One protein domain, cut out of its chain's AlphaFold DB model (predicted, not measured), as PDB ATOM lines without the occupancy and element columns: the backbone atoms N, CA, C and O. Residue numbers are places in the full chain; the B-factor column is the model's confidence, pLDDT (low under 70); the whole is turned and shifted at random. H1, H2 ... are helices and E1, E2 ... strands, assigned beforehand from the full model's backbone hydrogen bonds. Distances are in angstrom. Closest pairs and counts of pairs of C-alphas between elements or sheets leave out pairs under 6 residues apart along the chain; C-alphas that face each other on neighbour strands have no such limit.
ATOM      1  N   SER A  23     214.982 201.145 165.466       75.12
ATOM      2  CA  SER A  23     215.277 199.715 165.397       75.12
ATOM      3  C   SER A  23     216.486 199.478 164.486       75.12
ATOM      4  O   SER A  23     216.663 200.176 163.485       75.12
ATOM      5  N   GLU A  24     217.311 198.480 164.808       78.12
ATOM      6  CA  GLU A  24     218.472 198.109 163.982       78.12
ATOM      7  C   GLU A  24     218.062 197.845 162.528       78.12
ATOM      8  O   GLU A  24     218.724 198.287 161.595       78.12
ATOM      9  N   ARG A  25     216.899 197.217 162.339       78.25
ATOM     10  CA  ARG A  25     216.294 196.958 161.029       78.25
ATOM     11  C   ARG A  25     216.017 198.249 160.243       78.25
ATOM     12  O   ARG A  25     216.268 198.284 159.041       78.25
ATOM     13  N   LEU A  26     215.510 199.306 160.886       78.94
ATOM     14  CA  LEU A  26     215.253 200.592 160.219       78.94
ATOM     15  C   LEU A  26     216.564 201.288 159.852       78.94
ATOM     16  O   LEU A  26     216.680 201.846 158.766       78.94
ATOM     17  N   ILE A  27     217.563 201.201 160.729       83.50
ATOM     18  CA  ILE A  27     218.907 201.718 160.456       83.50
ATOM     19  C   ILE A  27     219.521 200.994 159.249       83.50
ATOM     20  O   ILE A  27     220.097 201.643 158.384       83.50
ATOM     21  N   MET A  28     219.368 199.670 159.145       81.88
ATOM     22  CA  MET A  28     219.824 198.904 157.978       81.88
ATOM     23  C   MET A  28     219.137 199.366 156.687       81.88
ATOM     24  O   MET A  28     219.831 199.700 155.730       81.88
ATOM     25  N   PHE A  29     217.804 199.473 156.684       85.62
ATOM     26  CA  PHE A  29     217.040 199.999 155.546       85.62
ATOM     27  C   PHE A  29     217.535 201.388 155.102       85.62
ATOM     28  O   PHE A  29     217.800 201.610 153.922       85.62
ATOM     29  N   GLU A  30     217.704 202.317 156.047       87.31
ATOM     30  CA  GLU A  30     218.173 203.681 155.764       87.31
ATOM     31  C   GLU A  30     219.637 203.723 155.302       87.31
ATOM     32  O   GLU A  30     220.008 204.573 154.497       87.31
ATOM     33  N   ASN A  31     220.485 202.806 155.765       88.00
ATOM     34  CA  ASN A  31     221.883 202.747 155.336       88.00
ATOM     35  C   ASN A  31     222.036 202.221 153.900       88.00
ATOM     36  O   ASN A  31     222.994 202.580 153.210       88.00
ATOM     37  N   GLU A  32     221.114 201.382 153.432       86.31
ATOM     38  CA  GLU A  32     221.161 200.803 152.085       86.31
ATOM     39  C   GLU A  32     220.665 201.770 150.997       86.31
ATOM     40  O   GLU A  32     221.135 201.723 149.852       86.31
ATOM     41  N   LEU A  33     219.746 202.671 151.347       88.44
ATOM     42  CA  LEU A  33     219.020 203.521 150.407       88.44
ATOM     43  C   LEU A  33     219.538 204.959 150.347       88.44
ATOM     44  O   LEU A  33     220.045 205.513 151.320       88.44
ATOM     45  N   SER A  34     219.351 205.595 149.195       89.81
ATOM     46  CA  SER A  34     219.611 207.023 149.052       89.81
ATOM     47  C   SER A  34     218.601 207.867 149.821       89.81
ATOM     48  O   SER A  34     217.478 207.446 150.104       89.81
ATOM     49  N   GLN A  35     218.985 209.112 150.111       91.31
ATOM     50  CA  GLN A  35     218.113 210.060 150.807       91.31
ATOM     51  C   GLN A  35     216.799 210.316 150.058       91.31
ATOM     52  O   GLN A  35     215.769 210.491 150.701       91.31
ATOM     53  N   ASP A  36     216.802 210.270 148.724       90.19
ATOM     54  CA  ASP A  36     215.586 210.434 147.922       90.19
ATOM     55  C   ASP A  36     214.621 209.254 148.106       90.19
ATOM     56  O   ASP A  36     213.417 209.455 148.263       90.19
ATOM     57  N   ALA A  37     215.138 208.023 148.149       91.00
ATOM     58  CA  ALA A  37     214.329 206.832 148.398       91.00
ATOM     59  C   ALA A  37     213.790 206.796 149.839       91.00
ATOM     60  O   ALA A  37     212.626 206.466 150.058       91.00
ATOM     61  N   ILE A  38     214.609 207.202 150.815       91.50
ATOM     62  CA  ILE A  38     214.197 207.345 152.219       91.50
ATOM     63  C   ILE A  38     213.116 208.421 152.357       91.50
ATOM     64  O   ILE A  38     212.120 208.221 153.052       91.50
ATOM     65  N   LYS A  39     213.275 209.556 151.674       92.50
ATOM     66  CA  LYS A  39     212.271 210.619 151.657       92.50
ATOM     67  C   LYS A  39     210.958 210.127 151.057       92.50
ATOM     68  O   LYS A  39     209.909 210.362 151.643       92.50
ATOM     69  N   GLU A  40     211.008 209.397 149.944       93.88
ATOM     70  CA  GLU A  40     209.818 208.798 149.334       93.88
ATOM     71  C   GLU A  40     209.114 207.827 150.298       93.88
ATOM     72  O   GLU A  40     207.886 207.823 150.382       93.88
ATOM     73  N   TYR A  41     209.870 207.052 151.078       90.81
ATOM     74  CA  TYR A  41     209.315 206.200 152.126       90.81
ATOM     75  C   TYR A  41     208.555 206.999 153.193       90.81
ATOM     76  O   TYR A  41     207.420 206.636 153.498       90.81
ATOM     77  N   TYR A  42     209.143 208.067 153.742       89.12
ATOM     78  CA  TYR A  42     208.532 208.860 154.817       89.12
ATOM     79  C   TYR A  42     207.380 209.756 154.341       89.12
ATOM     80  O   TYR A  42     206.360 209.837 155.023       89.12
ATOM     81  N   ASP A  43     207.499 210.380 153.168       91.38
ATOM     82  CA  ASP A  43     206.477 211.284 152.619       91.38
ATOM     83  C   ASP A  43     205.143 210.577 152.339       91.38
ATOM     84  O   ASP A  43     204.094 211.221 152.330       91.38
ATOM     85  N   ASN A  44     205.174 209.265 152.091       91.06
ATOM     86  CA  ASN A  44     203.984 208.469 151.783       91.06
ATOM     87  C   ASN A  44     203.492 207.626 152.971       91.06
ATOM     88  O   ASN A  44     202.563 206.834 152.802       91.06
ATOM     89  N   GLN A  45     204.073 207.775 154.166       88.00
ATOM     90  CA  GLN A  45     203.532 207.131 155.364       88.00
ATOM     91  C   GLN A  45     202.202 207.790 155.756       88.00
ATOM     92  O   GLN A  45     202.176 208.988 156.032       88.00
ATOM     93  N   PRO A  46     201.094 207.034 155.865       82.06
ATOM     94  CA  PRO A  46     199.788 207.610 156.202       82.06
ATOM     95  C   PRO A  46     199.698 208.062 157.670       82.06
ATOM     96  O   PRO A  46     198.918 208.946 158.026       82.06
ATOM     97  N   LEU A  47     200.507 207.462 158.547       80.56
ATOM     98  CA  LEU A  47     200.539 207.740 159.981       80.56
ATOM     99  C   LEU A  47     201.994 207.937 160.449       80.56
ATOM    100  O   LEU A  47     202.531 207.075 161.136       80.56
ATOM    101  N   PRO A  48     202.646 209.065 160.111       72.06
ATOM    102  CA  PRO A  48     204.048 209.308 160.475       72.06
ATOM    103  C   PRO A  48     204.247 209.650 161.967       72.06
ATOM    104  O   PRO A  48     205.371 209.797 162.430       72.06
ATOM    105  N   ASP A  49     203.158 209.812 162.727       70.19
ATOM    106  CA  ASP A  49     203.181 210.181 164.147       70.19
ATOM    107  C   ASP A  49     203.524 208.956 165.023       70.19
ATOM    108  O   ASP A  49     202.748 207.999 165.091       70.19
ATOM    109  N   GLU A  50     204.631 209.021 165.769       62.34
ATOM    110  CA  GLU A  50     205.195 207.900 166.552       62.34
ATOM    111  C   GLU A  50     204.225 207.277 167.570       62.34
ATOM    112  O   GLU A  50     204.258 206.075 167.811       62.34
ATOM    113  N   LYS A  51     203.298 208.065 168.129       65.88
ATOM    114  CA  LYS A  51     202.255 207.598 169.074       65.88
ATOM    115  C   LYS A  51     201.288 206.555 168.491       65.88
ATOM    116  O   LYS A  51     200.485 206.010 169.244       65.88
ATOM    117  N   TYR A  52     201.295 206.351 167.175       62.47
ATOM    118  CA  TYR A  52     200.442 205.386 166.477       62.47
ATOM    119  C   TYR A  52     201.215 204.149 166.003       62.47
ATOM    120  O   TYR A  52     200.607 203.219 165.481       62.47
ATOM    121  N   ILE A  53     202.540 204.138 166.167       62.09
ATOM    122  CA  ILE A  53     203.424 203.072 165.699       62.09
ATOM    123  C   ILE A  53     203.624 202.078 166.840       62.09
ATOM    124  O   ILE A  53     204.259 202.396 167.846       62.09
ATOM    125  N   LEU A  54     203.124 200.857 166.665       56.75
ATOM    126  CA  LEU A  54     203.569 199.726 167.471       56.75
ATOM    127  C   LEU A  54     204.735 199.069 166.753       56.75
ATOM    128  O   LEU A  54     204.708 198.856 165.550       56.75
ATOM    129  N   VAL A  55     205.829 198.874 167.483       53.97
ATOM    130  CA  VAL A  55     207.164 198.658 166.911       53.97
ATOM    131  C   VAL A  55     207.331 197.218 166.411       53.97
ATOM    132  O   VAL A  55     208.235 196.512 166.835       53.97
ATOM    133  N   ASN A  56     206.493 196.782 165.475       62.66
ATOM    134  CA  ASN A  56     206.789 195.641 164.618       62.66
ATOM    135  C   ASN A  56     207.196 196.203 163.257       62.66
ATOM    136  O   ASN A  56     206.409 196.324 162.320       62.66
ATOM    137  N   PHE A  57     208.453 196.644 163.203       69.25
ATOM    138  CA  PHE A  57     209.119 197.036 161.971       69.25
ATOM    139  C   PHE A  57     209.812 195.809 161.376       69.25
ATOM    140  O   PHE A  57     210.656 195.177 162.029       69.25
ATOM    141  N   CYS A  58     209.487 195.496 160.127       73.38
ATOM    142  CA  CYS A  58     210.147 194.433 159.381       73.38
ATOM    143  C   CYS A  58     210.912 195.038 158.208       73.38
ATOM    144  O   CYS A  58     210.363 195.792 157.402       73.38
ATOM    145  N   TYR A  59     212.200 194.710 158.149       72.31
ATOM    146  CA  TYR A  59     213.039 195.017 157.005       72.31
ATOM    147  C   TYR A  59     213.173 193.768 156.152       72.31
ATOM    148  O   TYR A  59     213.548 192.714 156.664       72.31
ATOM    149  N   TYR A  60     212.903 193.906 154.861       73.75
ATOM    150  CA  TYR A  60     213.052 192.828 153.906       73.75
ATOM    151  C   TYR A  60     214.201 193.158 152.953       73.75
ATOM    152  O   TYR A  60     214.044 193.925 151.997       73.75
ATOM    153  N   ASN A  61     215.372 192.579 153.237       68.25
ATOM    154  CA  ASN A  61     216.515 192.637 152.336       68.25
ATOM    155  C   ASN A  61     216.379 191.533 151.281       68.25
ATOM    156  O   ASN A  61     216.771 190.387 151.489       68.25
ATOM    157  N   TYR A  62     215.834 191.897 150.125       67.25
ATOM    158  CA  TYR A  62     215.876 191.067 148.919       67.25
ATOM    159  C   TYR A  62     216.987 191.526 147.964       67.25
ATOM    160  O   TYR A  62     217.068 191.071 146.818       67.25
ATOM    161  N   PHE A  63     217.834 192.454 148.417       66.62
ATOM    162  CA  PHE A  63     218.740 193.218 147.575       66.62
ATOM    163  C   PHE A  63     219.849 192.318 147.049       66.62
ATOM    164  O   PHE A  63     220.154 192.337 145.853       66.62
ATOM    165  N   GLU A  64     220.395 191.474 147.923       60.06
ATOM    166  CA  GLU A  64     221.475 190.547 147.582       60.06
ATOM    167  C   GLU A  64     221.031 189.436 146.622       60.06
ATOM    168  O   GLU A  64     221.820 188.994 145.789       60.06
ATOM    169  N   LEU A  65     219.762 189.019 146.688       55.88
ATOM    170  CA  LEU A  65     219.237 187.892 145.909       55.88
ATOM    171  C   LEU A  65     218.580 188.325 144.592       55.88
ATOM    172  O   LEU A  65     218.755 187.670 143.565       55.88
ATOM    173  N   PHE A  66     217.832 189.430 144.608       59.81
ATOM    174  CA  PHE A  66     216.942 189.818 143.508       59.81
ATOM    175  C   PHE A  66     217.048 191.294 143.115       59.81
ATOM    176  O   PHE A  66     216.477 191.682 142.103       59.81
ATOM    177  N   GLY A  67     217.819 192.101 143.855       64.56
ATOM    178  CA  GLY A  67     217.967 193.536 143.599       64.56
ATOM    179  C   GLY A  67     216.820 194.404 144.119       64.56
ATOM    180  O   GLY A  67     216.747 195.560 143.721       64.56
ATOM    181  N   ASN A  68     215.982 193.868 145.009       69.81
ATOM    182  CA  ASN A  68     214.808 194.540 145.567       69.81
ATOM    183  C   ASN A  68     215.049 194.909 147.039       69.81
ATOM    184  O   ASN A  68     215.748 194.190 147.743       69.81
ATOM    185  N   SER A  69     214.423 195.966 147.552       82.69
ATOM    186  CA  SER A  69     214.453 196.286 148.992       82.69
ATOM    187  C   SER A  69     213.089 196.757 149.453       82.69
ATOM    188  O   SER A  69     212.367 197.399 148.691       82.69
ATOM    189  N   GLY A  70     212.726 196.487 150.703       86.44
ATOM    190  CA  GLY A  70     211.471 196.994 151.239       86.44
ATOM    191  C   GLY A  70     211.448 197.122 152.750       86.44
ATOM    192  O   GLY A  70     212.223 196.487 153.463       86.44
ATOM    193  N   ALA A  71     210.530 197.948 153.227       86.75
ATOM    194  CA  ALA A  71     210.246 198.140 154.638       86.75
ATOM    195  C   ALA A  71     208.747 198.024 154.889       86.75
ATOM    196  O   ALA A  71     207.921 198.410 154.053       86.75
ATOM    197  N   VAL A  72     208.416 197.509 156.067       85.69
ATOM    198  CA  VAL A  72     207.051 197.391 156.555       85.69
ATOM    199  C   VAL A  72     206.956 197.945 157.975       85.69
ATOM    200  O   VAL A  72     207.784 197.628 158.830       85.69
ATOM    201  N   ILE A  73     205.917 198.747 158.225       83.12
ATOM    202  CA  ILE A  73     205.510 199.187 159.564       83.12
ATOM    203  C   ILE A  73     204.135 198.603 159.869       83.12
ATOM    204  O   ILE A  73     203.188 198.819 159.109       83.12
ATOM    205  N   VAL A  74     204.012 197.927 161.008       82.44
ATOM    206  CA  VAL A  74     202.716 197.556 161.582       82.44
ATOM    207  C   VAL A  74     202.232 198.673 162.512       82.44
ATOM    208  O   VAL A  74     202.972 199.162 163.359       82.44
ATOM    209  N   TYR A  75     200.977 199.073 162.372       80.19
ATOM    210  CA  TYR A  75     200.288 199.987 163.277       80.19
ATOM    211  C   TYR A  75     199.200 199.207 164.015       80.19
ATOM    212  O   TYR A  75     198.393 198.546 163.356       80.19
ATOM    213  N   GLU A  76     199.116 199.331 165.345       75.62
ATOM    214  CA  GLU A  76     197.846 199.059 166.031       75.62
ATOM    215  C   GLU A  76     197.151 200.386 166.297       75.62
ATOM    216  O   GLU A  76     197.723 201.330 166.856       75.62
ATOM    217  N   LEU A  77     195.912 200.476 165.840       75.44
ATOM    218  CA  LEU A  77     195.185 201.727 165.860       75.44
ATOM    219  C   LEU A  77     194.314 201.854 167.106       75.44
ATOM    220  O   LEU A  77     193.526 200.968 167.430       75.44
ATOM    221  N   ASN A  78     194.399 203.018 167.748       76.06
ATOM    222  CA  ASN A  78     193.325 203.524 168.603       76.06
ATOM    223  C   ASN A  78     192.279 204.275 167.765       76.06
ATOM    224  O   ASN A  78     192.556 204.652 166.626       76.06
ATOM    225  N   ASP A  79     191.118 204.569 168.351       78.69
ATOM    226  CA  ASP A  79     189.986 205.209 167.659       78.69
ATOM    227  C   ASP A  79     190.385 206.470 166.875       78.69
ATOM    228  O   ASP A  79     190.036 206.628 165.706       78.69
ATOM    229  N   LYS A  80     191.214 207.336 167.469       81.25
ATOM    230  CA  LYS A  80     191.686 208.567 166.818       81.25
ATOM    231  C   LYS A  80     192.589 208.288 165.611       81.25
ATOM    232  O   LYS A  80     192.547 209.020 164.622       81.25
ATOM    233  N   ALA A  81     193.449 207.275 165.701       79.06
ATOM    234  CA  ALA A  81     194.308 206.855 164.597       79.06
ATOM    235  C   ALA A  81     193.482 206.216 163.472       79.06
ATOM    236  O   ALA A  81     193.723 206.509 162.301       79.06
ATOM    237  N   SER A  82     192.471 205.421 163.837       79.50
ATOM    238  CA  SER A  82     191.506 204.812 162.918       79.50
ATOM    239  C   SER A  82     190.743 205.865 162.130       79.50
ATOM    240  O   SER A  82     190.703 205.793 160.906       79.50
ATOM    241  N   GLU A  83     190.210 206.894 162.790       83.12
ATOM    242  CA  GLU A  83     189.527 208.004 162.117       83.12
ATOM    243  C   GLU A  83     190.440 208.738 161.130       83.12
ATOM    244  O   GLU A  83     190.031 209.037 160.003       83.12
ATOM    245  N   LYS A  84     191.687 209.017 161.534       83.69
ATOM    246  CA  LYS A  84     192.667 209.664 160.657       83.69
ATOM    247  C   LYS A  84     192.948 208.795 159.434       83.69
ATOM    248  O   LYS A  84     192.837 209.288 158.315       83.69
ATOM    249  N   LEU A  85     193.246 207.511 159.641       83.69
ATOM    250  CA  LEU A  85     193.506 206.581 158.551       83.69
ATOM    251  C   LEU A  85     192.299 206.489 157.610       83.69
ATOM    252  O   LEU A  85     192.462 206.679 156.412       83.69
ATOM    253  N   ILE A  86     191.086 206.280 158.129       82.06
ATOM    254  CA  ILE A  86     189.857 206.182 157.324       82.06
ATOM    255  C   ILE A  86     189.673 207.404 156.414       82.06
ATOM    256  O   ILE A  86     189.150 207.279 155.307       82.06
ATOM    257  N   ASN A  87     190.086 208.591 156.853       82.62
ATOM    258  CA  ASN A  87     190.007 209.790 156.025       82.62
ATOM    259  C   ASN A  87     191.093 209.849 154.945       82.62
ATOM    260  O   ASN A  87     190.777 210.229 153.819       82.62
ATOM    261  N   GLU A  88     192.322 209.434 155.251       84.00
ATOM    262  CA  GLU A  88     193.418 209.356 154.274       84.00
ATOM    263  C   GLU A  88     193.118 208.326 153.170       84.00
ATOM    264  O   GLU A  88     193.223 208.623 151.977       84.00
ATOM    265  N   ILE A  89     192.653 207.129 153.551       87.25
ATOM    266  CA  ILE A  89     192.528 205.983 152.634       87.25
ATOM    267  C   ILE A  89     191.440 206.138 151.580       87.25
ATOM    268  O   ILE A  89     191.517 205.508 150.527       87.25
ATOM    269  N   LYS A  90     190.451 207.008 151.819       85.31
ATOM    270  CA  LYS A  90     189.396 207.330 150.841       85.31
ATOM    271  C   LYS A  90     189.963 207.865 149.525       85.31
ATOM    272  O   LYS A  90     189.292 207.772 148.502       85.31
ATOM    273  N   ASN A  91     191.178 208.408 149.553       87.69
ATOM    274  CA  ASN A  91     191.846 208.968 148.382       87.69
ATOM    275  C   ASN A  91     192.751 207.957 147.661       87.69
ATOM    276  O   ASN A  91     193.278 208.264 146.592       87.69
ATOM    277  N   TYR A  92     192.957 206.765 148.225       93.00
ATOM    278  CA  TYR A  92     193.869 205.761 147.683       93.00
ATOM    279  C   TYR A  92     193.148 204.760 146.778       93.00
ATOM    280  O   TYR A  92     191.962 204.462 146.939       93.00
ATOM    281  N   LYS A  93     193.880 204.191 145.812       93.56
ATOM    282  CA  LYS A  93     193.327 203.179 144.903       93.56
ATOM    283  C   LYS A  93     193.249 201.839 145.634       93.56
ATOM    284  O   LYS A  93     194.282 201.220 145.874       93.56
ATOM    285  N   ARG A  94     192.040 201.341 145.905       93.81
ATOM    286  CA  ARG A  94     191.852 199.952 146.349       93.81
ATOM    287  C   ARG A  94     192.308 198.975 145.255       93.81
ATOM    288  O   ARG A  94     191.952 199.142 144.087       93.81
ATOM    289  N   LEU A  95     193.099 197.975 145.629       92.31
ATOM    290  CA  LEU A  95     193.517 196.876 144.762       92.31
ATOM    291  C   LEU A  95     192.583 195.676 144.952       92.31
ATOM    292  O   LEU A  95     192.024 195.476 146.027       92.31
ATOM    293  N   ASP A  96     192.396 194.906 143.883       89.75
ATOM    294  CA  ASP A  96     191.598 193.683 143.909       89.75
ATOM    295  C   ASP A  96     192.489 192.487 144.243       89.75
ATOM    296  O   ASP A  96     193.397 192.149 143.475       89.75
ATOM    297  N   ASN A  97     192.226 191.858 145.386       86.50
ATOM    298  CA  ASN A  97     193.035 190.755 145.882       86.50
ATOM    299  C   ASN A  97     192.964 189.524 144.971       86.50
ATOM    300  O   ASN A  97     193.945 188.789 144.871       86.50
ATOM    301  N   ASP A  98     191.856 189.323 144.252       83.81
ATOM    302  CA  ASP A  98     191.662 188.155 143.381       83.81
ATOM    303  C   ASP A  98     192.605 188.180 142.161       83.81
ATOM    304  O   ASP A  98     192.771 187.186 141.452       83.81
ATOM    305  N   ARG A  99     193.265 189.318 141.921       86.12
ATOM    306  CA  ARG A  99     194.272 189.500 140.869       86.12
ATOM    307  C   ARG A  99     195.705 189.326 141.373       86.12
ATOM    308  O   ARG A  99     196.628 189.503 140.576       86.12
ATOM    309  N   LEU A 100     195.926 189.028 142.652       87.00
ATOM    310  CA  LEU A 100     197.265 188.811 143.195       87.00
ATOM    311  C   LEU A 100     197.798 187.428 142.831       87.00
ATOM    312  O   LEU A 100     197.111 186.419 142.959       87.00
ATOM    313  N   ILE A 101     199.054 187.394 142.398       86.25
ATOM    314  CA  ILE A 101     199.772 186.169 142.059       86.25
ATOM    315  C   ILE A 101     201.030 186.116 142.923       86.25
ATOM    316  O   ILE A 101     201.891 186.996 142.821       86.25
ATOM    317  N   PHE A 102     201.131 185.090 143.770       79.44
ATOM    318  CA  PHE A 102     202.328 184.835 144.568       79.44
ATOM    319  C   PHE A 102     203.511 184.425 143.690       79.44
ATOM    320  O   PHE A 102     203.350 183.675 142.725       79.44
ATOM    321  N   GLN A 103     204.708 184.888 144.046       72.38
ATOM    322  CA  GLN A 103     205.953 184.424 143.448       72.38
ATOM    323  C   GLN A 103     206.743 183.615 144.482       72.38
ATOM    324  O   GLN A 103     207.410 184.193 145.337       72.38
ATOM    325  N   ASP A 104     206.702 182.279 144.356       59.91
ATOM    326  CA  ASP A 104     207.301 181.301 145.292       59.91
ATOM    327  C   ASP A 104     208.805 181.510 145.574       59.91
ATOM    328  O   ASP A 104     209.334 180.929 146.515       59.91
ATOM    329  N   SER A 105     209.510 182.341 144.800       55.56
ATOM    330  CA  SER A 105     210.930 182.637 145.011       55.56
ATOM    331  C   SER A 105     211.231 184.059 145.502       55.56
ATOM    332  O   SER A 105     212.408 184.397 145.567       55.56
ATOM    333  N   ARG A 106     210.237 184.928 145.751       63.53
ATOM    334  CA  ARG A 106     210.492 186.373 145.948       63.53
ATOM    335  C   ARG A 106     209.777 187.059 147.115       63.53
ATOM    336  O   ARG A 106     209.922 188.269 147.211       63.53
ATOM    337  N   HIS A 107     209.042 186.358 147.987       77.69
ATOM    338  CA  HIS A 107     208.293 186.980 149.102       77.69
ATOM    339  C   HIS A 107     207.523 188.256 148.691       77.69
ATOM    340  O   HIS A 107     207.448 189.248 149.420       77.69
ATOM    341  N   VAL A 108     206.984 188.251 147.471       82.50
ATOM    342  CA  VAL A 108     206.224 189.356 146.885       82.50
ATOM    343  C   VAL A 108     205.039 188.803 146.113       82.50
ATOM    344  O   VAL A 108     205.097 187.742 145.480       82.50
ATOM    345  N   TYR A 109     203.963 189.573 146.131       86.75
ATOM    346  CA  TYR A 109     202.827 189.422 145.247       86.75
ATOM    347  C   TYR A 109     202.977 190.353 144.054       86.75
ATOM    348  O   TYR A 109     203.345 191.522 144.197       86.75
ATOM    349  N   LYS A 110     202.607 189.856 142.875       88.12
ATOM    350  CA  LYS A 110     202.410 190.684 141.688       88.12
ATOM    351  C   LYS A 110     200.924 190.831 141.408       88.12
ATOM    352  O   LYS A 110     200.192 189.843 141.403       88.12
ATOM    353  N   LEU A 111     200.487 192.048 141.105       88.94
ATOM    354  CA  LEU A 111     199.136 192.267 140.605       88.94
ATOM    355  C   LEU A 111     199.069 191.894 139.116       88.94
ATOM    356  O   LEU A 111     199.788 192.455 138.288       88.94
ATOM    357  N   ASN A 112     198.213 190.938 138.757       86.81
ATOM    358  CA  ASN A 112     198.110 190.413 137.398       86.81
ATOM    359  C   ASN A 112     197.863 191.535 136.378       86.81
ATOM    360  O   ASN A 112     196.961 192.353 136.562       86.81
ATOM    361  N   ASN A 113     198.624 191.555 135.283       83.19
ATOM    362  CA  ASN A 113     198.574 192.583 134.235       83.19
ATOM    363  C   ASN A 113     198.824 194.029 134.714       83.19
ATOM    364  O   ASN A 113     198.543 194.975 133.980       83.19
ATOM    365  N   GLU A 114     199.374 194.230 135.914       85.31
ATOM    366  CA  GLU A 114     199.833 195.535 136.390       85.31
ATOM    367  C   GLU A 114     201.317 195.463 136.786       85.31
ATOM    368  O   GLU A 114     201.814 194.455 137.285       85.31
ATOM    369  N   ASN A 115     202.058 196.549 136.548       86.75
ATOM    370  CA  ASN A 115     203.420 196.701 137.069       86.75
ATOM    371  C   ASN A 115     203.345 197.223 138.511       86.75
ATOM    372  O   ASN A 115     203.579 198.409 138.749       86.75
ATOM    373  N   ILE A 116     202.838 196.380 139.411       91.12
ATOM    374  CA  ILE A 116     202.725 196.637 140.848       91.12
ATOM    375  C   ILE A 116     203.152 195.370 141.575       91.12
ATOM    376  O   ILE A 116     202.562 194.305 141.367       91.12
ATOM    377  N   GLU A 117     204.136 195.530 142.449       90.19
ATOM    378  CA  GLU A 117     204.570 194.509 143.393       90.19
ATOM    379  C   GLU A 117     204.305 194.982 144.828       90.19
ATOM    380  O   GLU A 117     204.322 196.182 145.131       90.19
ATOM    381  N   LEU A 118     204.010 194.040 145.711       89.06
ATOM    382  CA  LEU A 118     203.737 194.270 147.129       89.06
ATOM    383  C   LEU A 118     204.347 193.124 147.949       89.06
ATOM    384  O   LEU A 118     204.366 191.993 147.461       89.06
ATOM    385  N   PRO A 119     204.884 193.386 149.155       86.06
ATOM    386  CA  PRO A 119     205.539 192.351 149.947       86.06
ATOM    387  C   PRO A 119     204.531 191.307 150.424       86.06
ATOM    388  O   PRO A 119     203.377 191.634 150.709       86.06
ATOM    389  N   GLU A 120     204.970 190.058 150.521       82.81
ATOM    390  CA  GLU A 120     204.204 188.992 151.153       82.81
ATOM    391  C   GLU A 120     203.898 189.340 152.616       82.81
ATOM    392  O   GLU A 120     204.738 189.884 153.333       82.81
ATOM    393  N   LEU A 121     202.677 189.028 153.053       79.38
ATOM    394  CA  LEU A 121     202.309 189.101 154.458       79.38
ATOM    395  C   LEU A 121     202.795 187.833 155.160       79.38
ATOM    396  O   LEU A 121     202.093 186.824 155.175       79.38
ATOM    397  N   ASP A 122     204.016 187.890 155.678       71.75
ATOM    398  CA  ASP A 122     204.610 186.798 156.443       71.75
ATOM    399  C   ASP A 122     204.034 186.711 157.871       71.75
ATOM    400  O   ASP A 122     203.490 187.685 158.397       71.75
ATOM    401  N   HIS A 123     204.195 185.557 158.521       64.44
ATOM    402  CA  HIS A 123     203.771 185.296 159.900       64.44
ATOM    403  C   HIS A 123     204.358 186.293 160.916       64.44
ATOM    404  O   HIS A 123     203.724 186.590 161.928       64.44
ATOM    405  N   GLU A 124     205.532 186.874 160.638       64.44
ATOM    406  CA  GLU A 124     206.124 187.934 161.467       64.44
ATOM    407  C   GLU A 124     205.296 189.239 161.487       64.44
ATOM    408  O   GLU A 124     205.473 190.071 162.378       64.44
ATOM    409  N   LEU A 125     204.368 189.427 160.540       68.69
ATOM    410  CA  LEU A 125     203.490 190.599 160.448       68.69
ATOM    411  C   LEU A 125     202.104 190.383 161.093       68.69
ATOM    412  O   LEU A 125     201.307 191.323 161.173       68.69
ATOM    413  N   GLY A 126     201.817 189.178 161.604       58.72
ATOM    414  CA  GLY A 126     200.580 188.826 162.312       58.72
ATOM    415  C   GLY A 126     199.990 187.473 161.908       58.72
ATOM    416  O   GLY A 126     200.530 186.793 161.040       58.72
ATOM    417  N   ASP A 127     198.840 187.120 162.503       53.62
ATOM    418  CA  ASP A 127     198.035 185.929 162.176       53.62
ATOM    419  C   ASP A 127     197.334 186.078 160.812       53.62
ATOM    420  O   ASP A 127     196.116 185.965 160.660       53.62
ATOM    421  N   VAL A 128     198.114 186.331 159.765       53.62
ATOM    422  CA  VAL A 128     197.642 186.167 158.399       53.62
ATOM    423  C   VAL A 128     197.570 184.667 158.192       53.62
ATOM    424  O   VAL A 128     198.590 183.985 158.122       53.62
ATOM    425  N   THR A 129     196.347 184.132 158.205       46.56
ATOM    426  CA  THR A 129     196.095 182.703 158.000       46.56
ATOM    427  C   THR A 129     196.976 182.192 156.865       46.56
ATOM    428  O   THR A 129     197.051 182.847 155.827       46.56
ATOM    429  N   THR A 130     197.600 181.033 157.070       49.03
ATOM    430  CA  THR A 130     198.643 180.356 156.266       49.03
ATOM    431  C   THR A 130     198.353 180.149 154.766       49.03
ATOM    432  O   THR A 130     199.068 179.417 154.078       49.03
ATOM    433  N   SER A 131     197.310 180.766 154.211       51.56
ATOM    434  CA  SER A 131     197.094 180.880 152.778       51.56
ATOM    435  C   SER A 131     198.079 181.868 152.155       51.56
ATOM    436  O   SER A 131     198.064 183.052 152.475       51.56
ATOM    437  N   LYS A 132     198.852 181.381 151.179       65.56
ATOM    438  CA  LYS A 132     199.837 182.121 150.375       65.56
ATOM    439  C   LYS A 132     199.296 183.331 149.591       65.56
ATOM    440  O   LYS A 132     199.957 183.758 148.665       65.56
ATOM    441  N   THR A 133     198.071 183.820 149.785       74.25
ATOM    442  CA  THR A 133     197.549 185.020 149.097       74.25
ATOM    443  C   THR A 133     196.441 185.647 149.949       74.25
ATOM    444  O   THR A 133     195.520 184.921 150.337       74.25
ATOM    445  N   PRO A 134     196.481 186.964 150.237       77.50
ATOM    446  CA  PRO A 134     195.445 187.625 151.023       77.50
ATOM    447  C   PRO A 134     194.095 187.545 150.314       77.50
ATOM    448  O   PRO A 134     193.989 187.912 149.148       77.50
ATOM    449  N   LYS A 135     193.036 187.117 151.004       81.19
ATOM    450  CA  LYS A 135     191.681 187.106 150.431       81.19
ATOM    451  C   LYS A 135     190.966 188.423 150.705       81.19
ATOM    452  O   LYS A 135     191.158 189.030 151.756       81.19
ATOM    453  N   ASN A 136     190.084 188.824 149.789       80.75
ATOM    454  CA  ASN A 136     189.282 190.053 149.891       80.75
ATOM    455  C   ASN A 136     188.458 190.152 151.195       80.75
ATOM    456  O   ASN A 136     188.146 191.253 151.645       80.75
ATOM    457  N   ASN A 137     188.082 189.018 151.797       82.25
ATOM    458  CA  ASN A 137     187.333 188.993 153.057       82.25
ATOM    459  C   ASN A 137     188.209 189.226 154.293       82.25
ATOM    460  O   ASN A 137     187.686 189.691 155.301       82.25
ATOM    461  N   ASP A 138     189.511 188.960 154.194       83.12
ATOM    462  CA  ASP A 138     190.433 188.974 155.330       83.12
ATOM    463  C   ASP A 138     191.248 190.275 155.364       83.12
ATOM    464  O   ASP A 138     191.474 190.854 156.428       83.12
ATOM    465  N   VAL A 139     191.646 190.769 154.188       87.50
ATOM    466  CA  VAL A 139     192.554 191.911 154.047       87.50
ATOM    467  C   VAL A 139     192.076 192.843 152.940       87.50
ATOM    468  O   VAL A 139     191.779 192.399 151.832       87.50
ATOM    469  N   GLU A 140     192.050 194.148 153.202       91.50
ATOM    470  CA  GLU A 140     191.935 195.163 152.150       91.50
ATOM    471  C   GLU A 140     193.301 195.724 151.787       91.50
ATOM    472  O   GLU A 140     194.146 195.921 152.657       91.50
ATOM    473  N   ILE A 141     193.500 196.027 150.508       92.81
ATOM    474  CA  ILE A 141     194.775 196.512 149.987       92.81
ATOM    475  C   ILE A 141     194.535 197.844 149.292       92.81
ATOM    476  O   ILE A 141     193.735 197.918 148.357       92.81
ATOM    477  N   TYR A 142     195.243 198.889 149.710       94.94
ATOM    478  CA  TYR A 142     195.185 200.201 149.065       94.94
ATOM    479  C   TYR A 142     196.571 200.623 148.595       94.94
ATOM    480  O   TYR A 142     197.516 200.671 149.378       94.94
ATOM    481  N   LEU A 143     196.680 200.967 147.315       95.31
ATOM    482  CA  LEU A 143     197.869 201.571 146.735       95.31
ATOM    483  C   LEU A 143     197.868 203.073 147.024       95.31
ATOM    484  O   LEU A 143     196.989 203.794 146.544       95.31
ATOM    485  N   ILE A 144     198.893 203.529 147.742       95.38
ATOM    486  CA  ILE A 144     199.149 204.954 147.975       95.38
ATOM    487  C   ILE A 144     199.845 205.536 146.750       95.38
ATOM    488  O   ILE A 144     199.354 206.478 146.128       95.38
ATOM    489  N   LYS A 145     200.976 204.940 146.359       95.44
ATOM    490  CA  LYS A 145     201.772 205.427 145.236       95.44
ATOM    491  C   LYS A 145     202.543 204.297 144.577       95.44
ATOM    492  O   LYS A 145     202.921 203.312 145.202       95.44
ATOM    493  N   LYS A 146     202.791 204.467 143.284       95.19
ATOM    494  CA  LYS A 146     203.801 203.718 142.543       95.19
ATOM    495  C   LYS A 146     204.543 204.665 141.622       95.19
ATOM    496  O   LYS A 146     203.971 205.655 141.164       95.19
ATOM    497  N   GLY A 147     205.785 204.349 141.312       94.88
ATOM    498  CA  GLY A 147     206.584 205.207 140.458       94.88
ATOM    499  C   GLY A 147     207.943 204.615 140.173       94.88
ATOM    500  O   GLY A 147     208.119 203.398 140.193       94.88
ATOM    501  N   ARG A 148     208.890 205.503 139.885       93.19
ATOM    502  CA  ARG A 148     210.282 205.149 139.662       93.19
ATOM    503  C   ARG A 148     211.197 206.053 140.472       93.19
ATOM    504  O   ARG A 148     210.940 207.250 140.570       93.19
ATOM    505  N   LEU A 149     212.251 205.470 141.021       90.81
ATOM    506  CA  LEU A 149     213.309 206.141 141.764       90.81
ATOM    507  C   LEU A 149     214.604 206.031 140.972       90.81
ATOM    508  O   LEU A 149     214.950 204.965 140.464       90.81
ATOM    509  N   LYS A 150     215.320 207.147 140.864       88.00
ATOM    510  CA  LYS A 150     216.689 207.169 140.350       88.00
ATOM    511  C   LYS A 150     217.637 207.156 141.533       88.00
ATOM    512  O   LYS A 150     217.299 207.699 142.579       88.00
ATOM    513  N   ASN A 151     218.824 206.590 141.340       84.00
ATOM    514  CA  ASN A 151     219.877 206.599 142.354       84.00
ATOM    515  C   ASN A 151     219.382 206.038 143.698       84.00
ATOM    516  O   ASN A 151     219.609 206.629 144.745       84.00
ATOM    517  N   THR A 152     218.614 204.947 143.670       87.25
ATOM    518  CA  THR A 152     217.852 204.451 144.830       87.25
ATOM    519  C   THR A 152     218.730 203.918 145.962       87.25
ATOM    520  O   THR A 152     218.311 203.926 147.113       87.25
ATOM    521  N   TYR A 153     219.941 203.462 145.642       86.81
ATOM    522  CA  TYR A 153     220.839 202.763 146.559       86.81
ATOM    523  C   TYR A 153     222.132 203.545 146.787       86.81
ATOM    524  O   TYR A 153     222.693 204.103 145.846       86.81
ATOM    525  N   ASN A 154     222.674 203.487 148.006       83.44
ATOM    526  CA  ASN A 154     223.969 204.102 148.335       83.44
ATOM    527  C   ASN A 154     225.166 203.373 147.693       83.44
ATOM    528  O   ASN A 154     226.272 203.907 147.638       83.44
ATOM    529  N   ASN A 155     224.969 202.154 147.180       77.56
ATOM    530  CA  ASN A 155     226.016 201.392 146.506       77.56
ATOM    531  C   ASN A 155     226.302 201.952 145.099       77.56
ATOM    532  O   ASN A 155     225.531 201.745 144.155       77.56
ATOM    533  N   GLU A 156     227.464 202.593 144.942       60.84
ATOM    534  CA  GLU A 156     227.923 203.237 143.701       60.84
ATOM    535  C   GLU A 156     227.872 202.330 142.460       60.84
ATOM    536  O   GLU A 156     227.633 202.816 141.352       60.84
ATOM    537  N   LYS A 157     228.020 201.005 142.617       65.56
ATOM    538  CA  LYS A 157     227.972 200.052 141.492       65.56
ATOM    539  C   LYS A 157     226.594 199.964 140.828       65.56
ATOM    540  O   LYS A 157     226.508 199.519 139.687       65.56
ATOM    541  N   ARG A 158     225.526 200.365 141.524       58.34
ATOM    542  CA  ARG A 158     224.131 200.313 141.046       58.34
ATOM    543  C   ARG A 158     223.441 201.677 141.042       58.34
ATOM    544  O   ARG A 158     222.289 201.783 140.640       58.34
ATOM    545  N   ASN A 159     224.165 202.742 141.372       56.09
ATOM    546  CA  ASN A 159     223.647 204.108 141.464       56.09
ATOM    547  C   ASN A 159     223.332 204.752 140.090       56.09
ATOM    548  O   ASN A 159     223.306 205.966 139.957       56.09
ATOM    549  N   LYS A 160     223.164 203.946 139.032       55.09
ATOM    550  CA  LYS A 160     222.838 204.384 137.662       55.09
ATOM    551  C   LYS A 160     221.559 203.751 137.112       55.09
ATOM    552  O   LYS A 160     221.178 204.049 135.983       55.09
ATOM    553  N   THR A 161     220.914 202.870 137.873       70.44
ATOM    554  CA  THR A 161     219.676 202.200 137.471       70.44
ATOM    555  C   THR A 161     218.466 202.870 138.104       70.44
ATOM    556  O   THR A 161     218.473 203.231 139.277       70.44
ATOM    557  N   GLU A 162     217.440 203.070 137.284       86.06
ATOM    558  CA  GLU A 162     216.117 203.488 137.727       86.06
ATOM    559  C   GLU A 162     215.351 202.244 138.194       86.06
ATOM    560  O   GLU A 162     215.296 201.250 137.465       86.06
ATOM    561  N   HIS A 163     214.784 202.294 139.397       87.88
ATOM    562  CA  HIS A 163     214.016 201.197 139.988       87.88
ATOM    563  C   HIS A 163     212.556 201.591 140.135       87.88
ATOM    564  O   HIS A 163     212.241 202.750 140.403       87.88
ATOM    565  N   SER A 164     211.656 200.640 139.928       91.12
ATOM    566  CA  SER A 164     210.246 200.833 140.227       91.12
ATOM    567  C   SER A 164     210.034 200.765 141.735       91.12
ATOM    568  O   SER A 164     210.822 200.188 142.481       91.12
ATOM    569  N   PHE A 165     208.957 201.381 142.204       93.38
ATOM    570  CA  PHE A 165     208.517 201.196 143.577       93.38
ATOM    571  C   PHE A 165     206.997 201.205 143.668       93.38
ATOM    572  O   PHE A 165     206.311 201.786 142.818       93.38
ATOM    573  N   SER A 166     206.484 200.608 144.736       94.50
ATOM    574  CA  SER A 166     205.111 200.798 145.198       94.50
ATOM    575  C   SER A 166     205.051 200.866 146.716       94.50
ATOM    576  O   SER A 166     205.765 200.154 147.420       94.50
ATOM    577  N   CYS A 167     204.146 201.699 147.215       95.44
ATOM    578  CA  CYS A 167     203.798 201.778 148.622       95.44
ATOM    579  C   CYS A 167     202.284 201.822 148.811       95.44
ATOM    580  O   CYS A 167     201.520 202.216 147.918       95.44
ATOM    581  N   GLY A 168     201.845 201.393 149.981       94.81
ATOM    582  CA  GLY A 168     200.433 201.291 150.294       94.81
ATOM    583  C   GLY A 168     200.185 200.696 151.666       94.81
ATOM    584  O   GLY A 168     201.101 200.609 152.484       94.81
ATOM    585  N   ILE A 169     198.935 200.320 151.919       93.12
ATOM    586  CA  ILE A 169     198.501 199.758 153.199       93.12
ATOM    587  C   ILE A 169     197.667 198.485 153.060       93.12
ATOM    588  O   ILE A 169     196.813 198.366 152.175       93.12
ATOM    589  N   TYR A 170     197.932 197.530 153.949       91.12
ATOM    590  CA  TYR A 170     197.058 196.399 154.216       91.12
ATOM    591  C   TYR A 170     196.197 196.744 155.422       91.12
ATOM    592  O   TYR A 170     196.726 197.181 156.445       91.12
ATOM    593  N   ILE A 171     194.890 196.535 155.317       89.56
ATOM    594  CA  ILE A 171     193.950 196.671 156.429       89.56
ATOM    595  C   ILE A 171     193.434 195.282 156.773       89.56
ATOM    596  O   ILE A 171     192.713 194.675 155.978       89.56
ATOM    597  N   MET A 172     193.807 194.782 157.949       86.69
ATOM    598  CA  MET A 172     193.353 193.487 158.448       86.69
ATOM    599  C   MET A 172     191.919 193.650 158.955       86.69
ATOM    600  O   MET A 172     191.692 194.292 159.970       86.69
ATOM    601  N   ARG A 173     190.918 193.113 158.251       82.38
ATOM    602  CA  ARG A 173     189.503 193.453 158.515       82.38
ATOM    603  C   ARG A 173     188.994 193.024 159.892       82.38
ATOM    604  O   ARG A 173     188.080 193.647 160.420       82.38
ATOM    605  N   ASN A 174     189.583 191.971 160.453       80.56
ATOM    606  CA  ASN A 174     189.187 191.395 161.739       80.56
ATOM    607  C   ASN A 174     190.098 191.832 162.900       80.56
ATOM    608  O   ASN A 174     189.948 191.331 164.012       80.56
ATOM    609  N   GLU A 175     191.037 192.749 162.658       77.19
ATOM    610  CA  GLU A 175     192.003 193.219 163.650       77.19
ATOM    611  C   GLU A 175     192.098 194.750 163.612       77.19
ATOM    612  O   GLU A 175     191.965 195.367 162.560       77.19
ATOM    613  N   SER A 176     192.431 195.394 164.732       75.31
ATOM    614  CA  SER A 176     192.778 196.830 164.746       75.31
ATOM    615  C   SER A 176     194.192 197.080 164.197       75.31
ATOM    616  O   SER A 176     194.946 197.883 164.748       75.31
ATOM    617  N   LYS A 177     194.573 196.352 163.142       81.38
ATOM    618  CA  LYS A 177     195.928 196.273 162.603       81.38
ATOM    619  C   LYS A 177     195.969 196.760 161.161       81.38
ATOM    620  O   LYS A 177     195.211 196.300 160.305       81.38
ATOM    621  N   ILE A 178     196.918 197.649 160.887       86.88
ATOM    622  CA  ILE A 178     197.282 198.063 159.531       86.88
ATOM    623  C   ILE A 178     198.766 197.871 159.314       86.88
ATOM    624  O   ILE A 178     199.567 198.017 160.229       86.88
ATOM    625  N   ILE A 179     199.127 197.563 158.077       87.88
ATOM    626  CA  ILE A 179     200.505 197.333 157.678       87.88
ATOM    627  C   ILE A 179     200.806 198.274 156.515       87.88
ATOM    628  O   ILE A 179     200.264 198.095 155.427       87.88
ATOM    629  N   TYR A 180     201.650 199.282 156.731       89.94
ATOM    630  CA  TYR A 180     202.197 200.089 155.638       89.94
ATOM    631  C   TYR A 180     203.385 199.369 155.024       89.94
ATOM    632  O   TYR A 180     204.259 198.899 155.751       89.94
ATOM    633  N   TRP A 181     203.442 199.333 153.696       91.56
ATOM    634  CA  TRP A 181     204.595 198.824 152.971       91.56
ATOM    635  C   TRP A 181     205.205 199.874 152.058       91.56
ATOM    636  O   TRP A 181     204.519 200.722 151.484       91.56
ATOM    637  N   PHE A 182     206.501 199.709 151.835       92.44
ATOM    638  CA  PHE A 182     207.258 200.362 150.787       92.44
ATOM    639  C   PHE A 182     208.201 199.338 150.163       92.44
ATOM    640  O   PHE A 182     209.018 198.749 150.870       92.44
ATOM    641  N   LEU A 183     208.066 199.097 148.860       91.31
ATOM    642  CA  LEU A 183     208.819 198.080 148.128       91.31
ATOM    643  C   LEU A 183     209.447 198.685 146.868       91.31
ATOM    644  O   LEU A 183     208.751 199.326 146.082       91.31
ATOM    645  N   ILE A 184     210.741 198.437 146.673       89.44
ATOM    646  CA  ILE A 184     211.560 198.808 145.512       89.44
ATOM    647  C   ILE A 184     211.887 197.537 144.715       89.44
ATOM    648  O   ILE A 184     212.296 196.544 145.323       89.44
ATOM    649  N   TYR A 185     211.727 197.578 143.387       86.00
ATOM    650  CA  TYR A 185     211.948 196.460 142.454       86.00
ATOM    651  C   TYR A 185     212.320 196.902 141.029       86.00
ATOM    652  O   TYR A 185     211.985 198.041 140.624       86.00
TER     653      TYR A 185
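AT A GLANCE: This is residues 23 to 185 of the 185 residues of an uncharacterized protein of Flavobacterium sp. BFFFF1 (UniProt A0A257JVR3). A twisted sheet of six long and short strands has helices H1, H2 and H4 spread over one face; over the opposite face is a small three-stranded sheet, E4 E5 E6, which meets the large sheet through its edge strand E6. The printed part has 163 residues, with four named helices and nine named strands in the order H1 H2 E1 H3 E2 H4 E3 E4 E5 E6 E7 E8 E9. The large sheet runs E1 E2 E9 E8 E7 E3, and both sheets are antiparallel throughout. The class is mixed, helices and strands; the whole is compact, with a radius of gyration of the C-alphas of 15.1 A and spans of 45 by 34 by 28 A.

IN THESE COORDINATES: H1, residues 24 to 32, begins at C-alpha 24 at (218.472, 198.109, 163.982) and is 12.5 A long; H2, residues 35 to 43, is 11.8 A long. E1, residues 56 to 62, measures 18.7 A, H3 is residues 63 to 66, and E2, residues 68 to 76, measures 27.0 A. H4, residues 79 to 89, is 15.3 A long. Four short strands follow: E3, residues 93 to 95; E4, residues 100 to 103; E5, residues 108 to 111; and E6, residues 117 to 119. E7, residues 139 to 149, measures 28.0 A, E8, residues 163 to 172, 28.8 A, and E9, residues 177 to 184, 23.3 A, ending at C-alpha 184 at (211.560, 198.808, 145.512).

HOW THE PARTS SIT: In the large sheet, backbone atoms of neighbour strands are within hydrogen-bond range: N 60 and O 70 between E1 and E2, 3.0 A, N 71 and O 182 between E2 and E9, 2.9 A, and N 170 and O 179 between E9 and E8, 2.8 A. So are N 142 and O 169 between E8 and E7, 3.0 A, and N 95 and O 141 between E7 and E3, 2.8 A. E7 E8 E9 form a meander, each strand the antiparallel neighbour of the one before, as do E4 E5 E6, with N 101 and O 110 at 2.9 A and N 109 and O 118 at 2.8 A. H1, H2 and H4 are on the same face of the large sheet, two layers, at heights over the sheet of 8.6, 9.5 and 10.3 A. The closest C-alphas of H1 and E1 are those of Arg 25 and Tyr 59, 5.5 A; of H2 and E9, Tyr 41 and Phe 182, 6.3 A; of H4 and E7, Ile 89 and Tyr 142, 7.3 A. H3 is not on the sheet. The closest C-alphas of E6 and E9 are those of Leu 118 and Leu 183, 6.4 A, while E4 and E9 are apart. In H1, H2 and H4 every O i to N i+4 pair is within hydrogen-bond range; H3 is too short for one.

THE WHOLE: The two C-alphas farthest apart, Asp 79 and Lys 157, are 46.4 A apart. The printed part has no cut. The links H2 to E1, E6 to E7 and E7 to E8 are long. The mean pLDDT of the printed part is 80.2, and 34 residues are under 70: 50 to 57, 61 to 68, 104 to 106, 123 to 132 and 156 to 160.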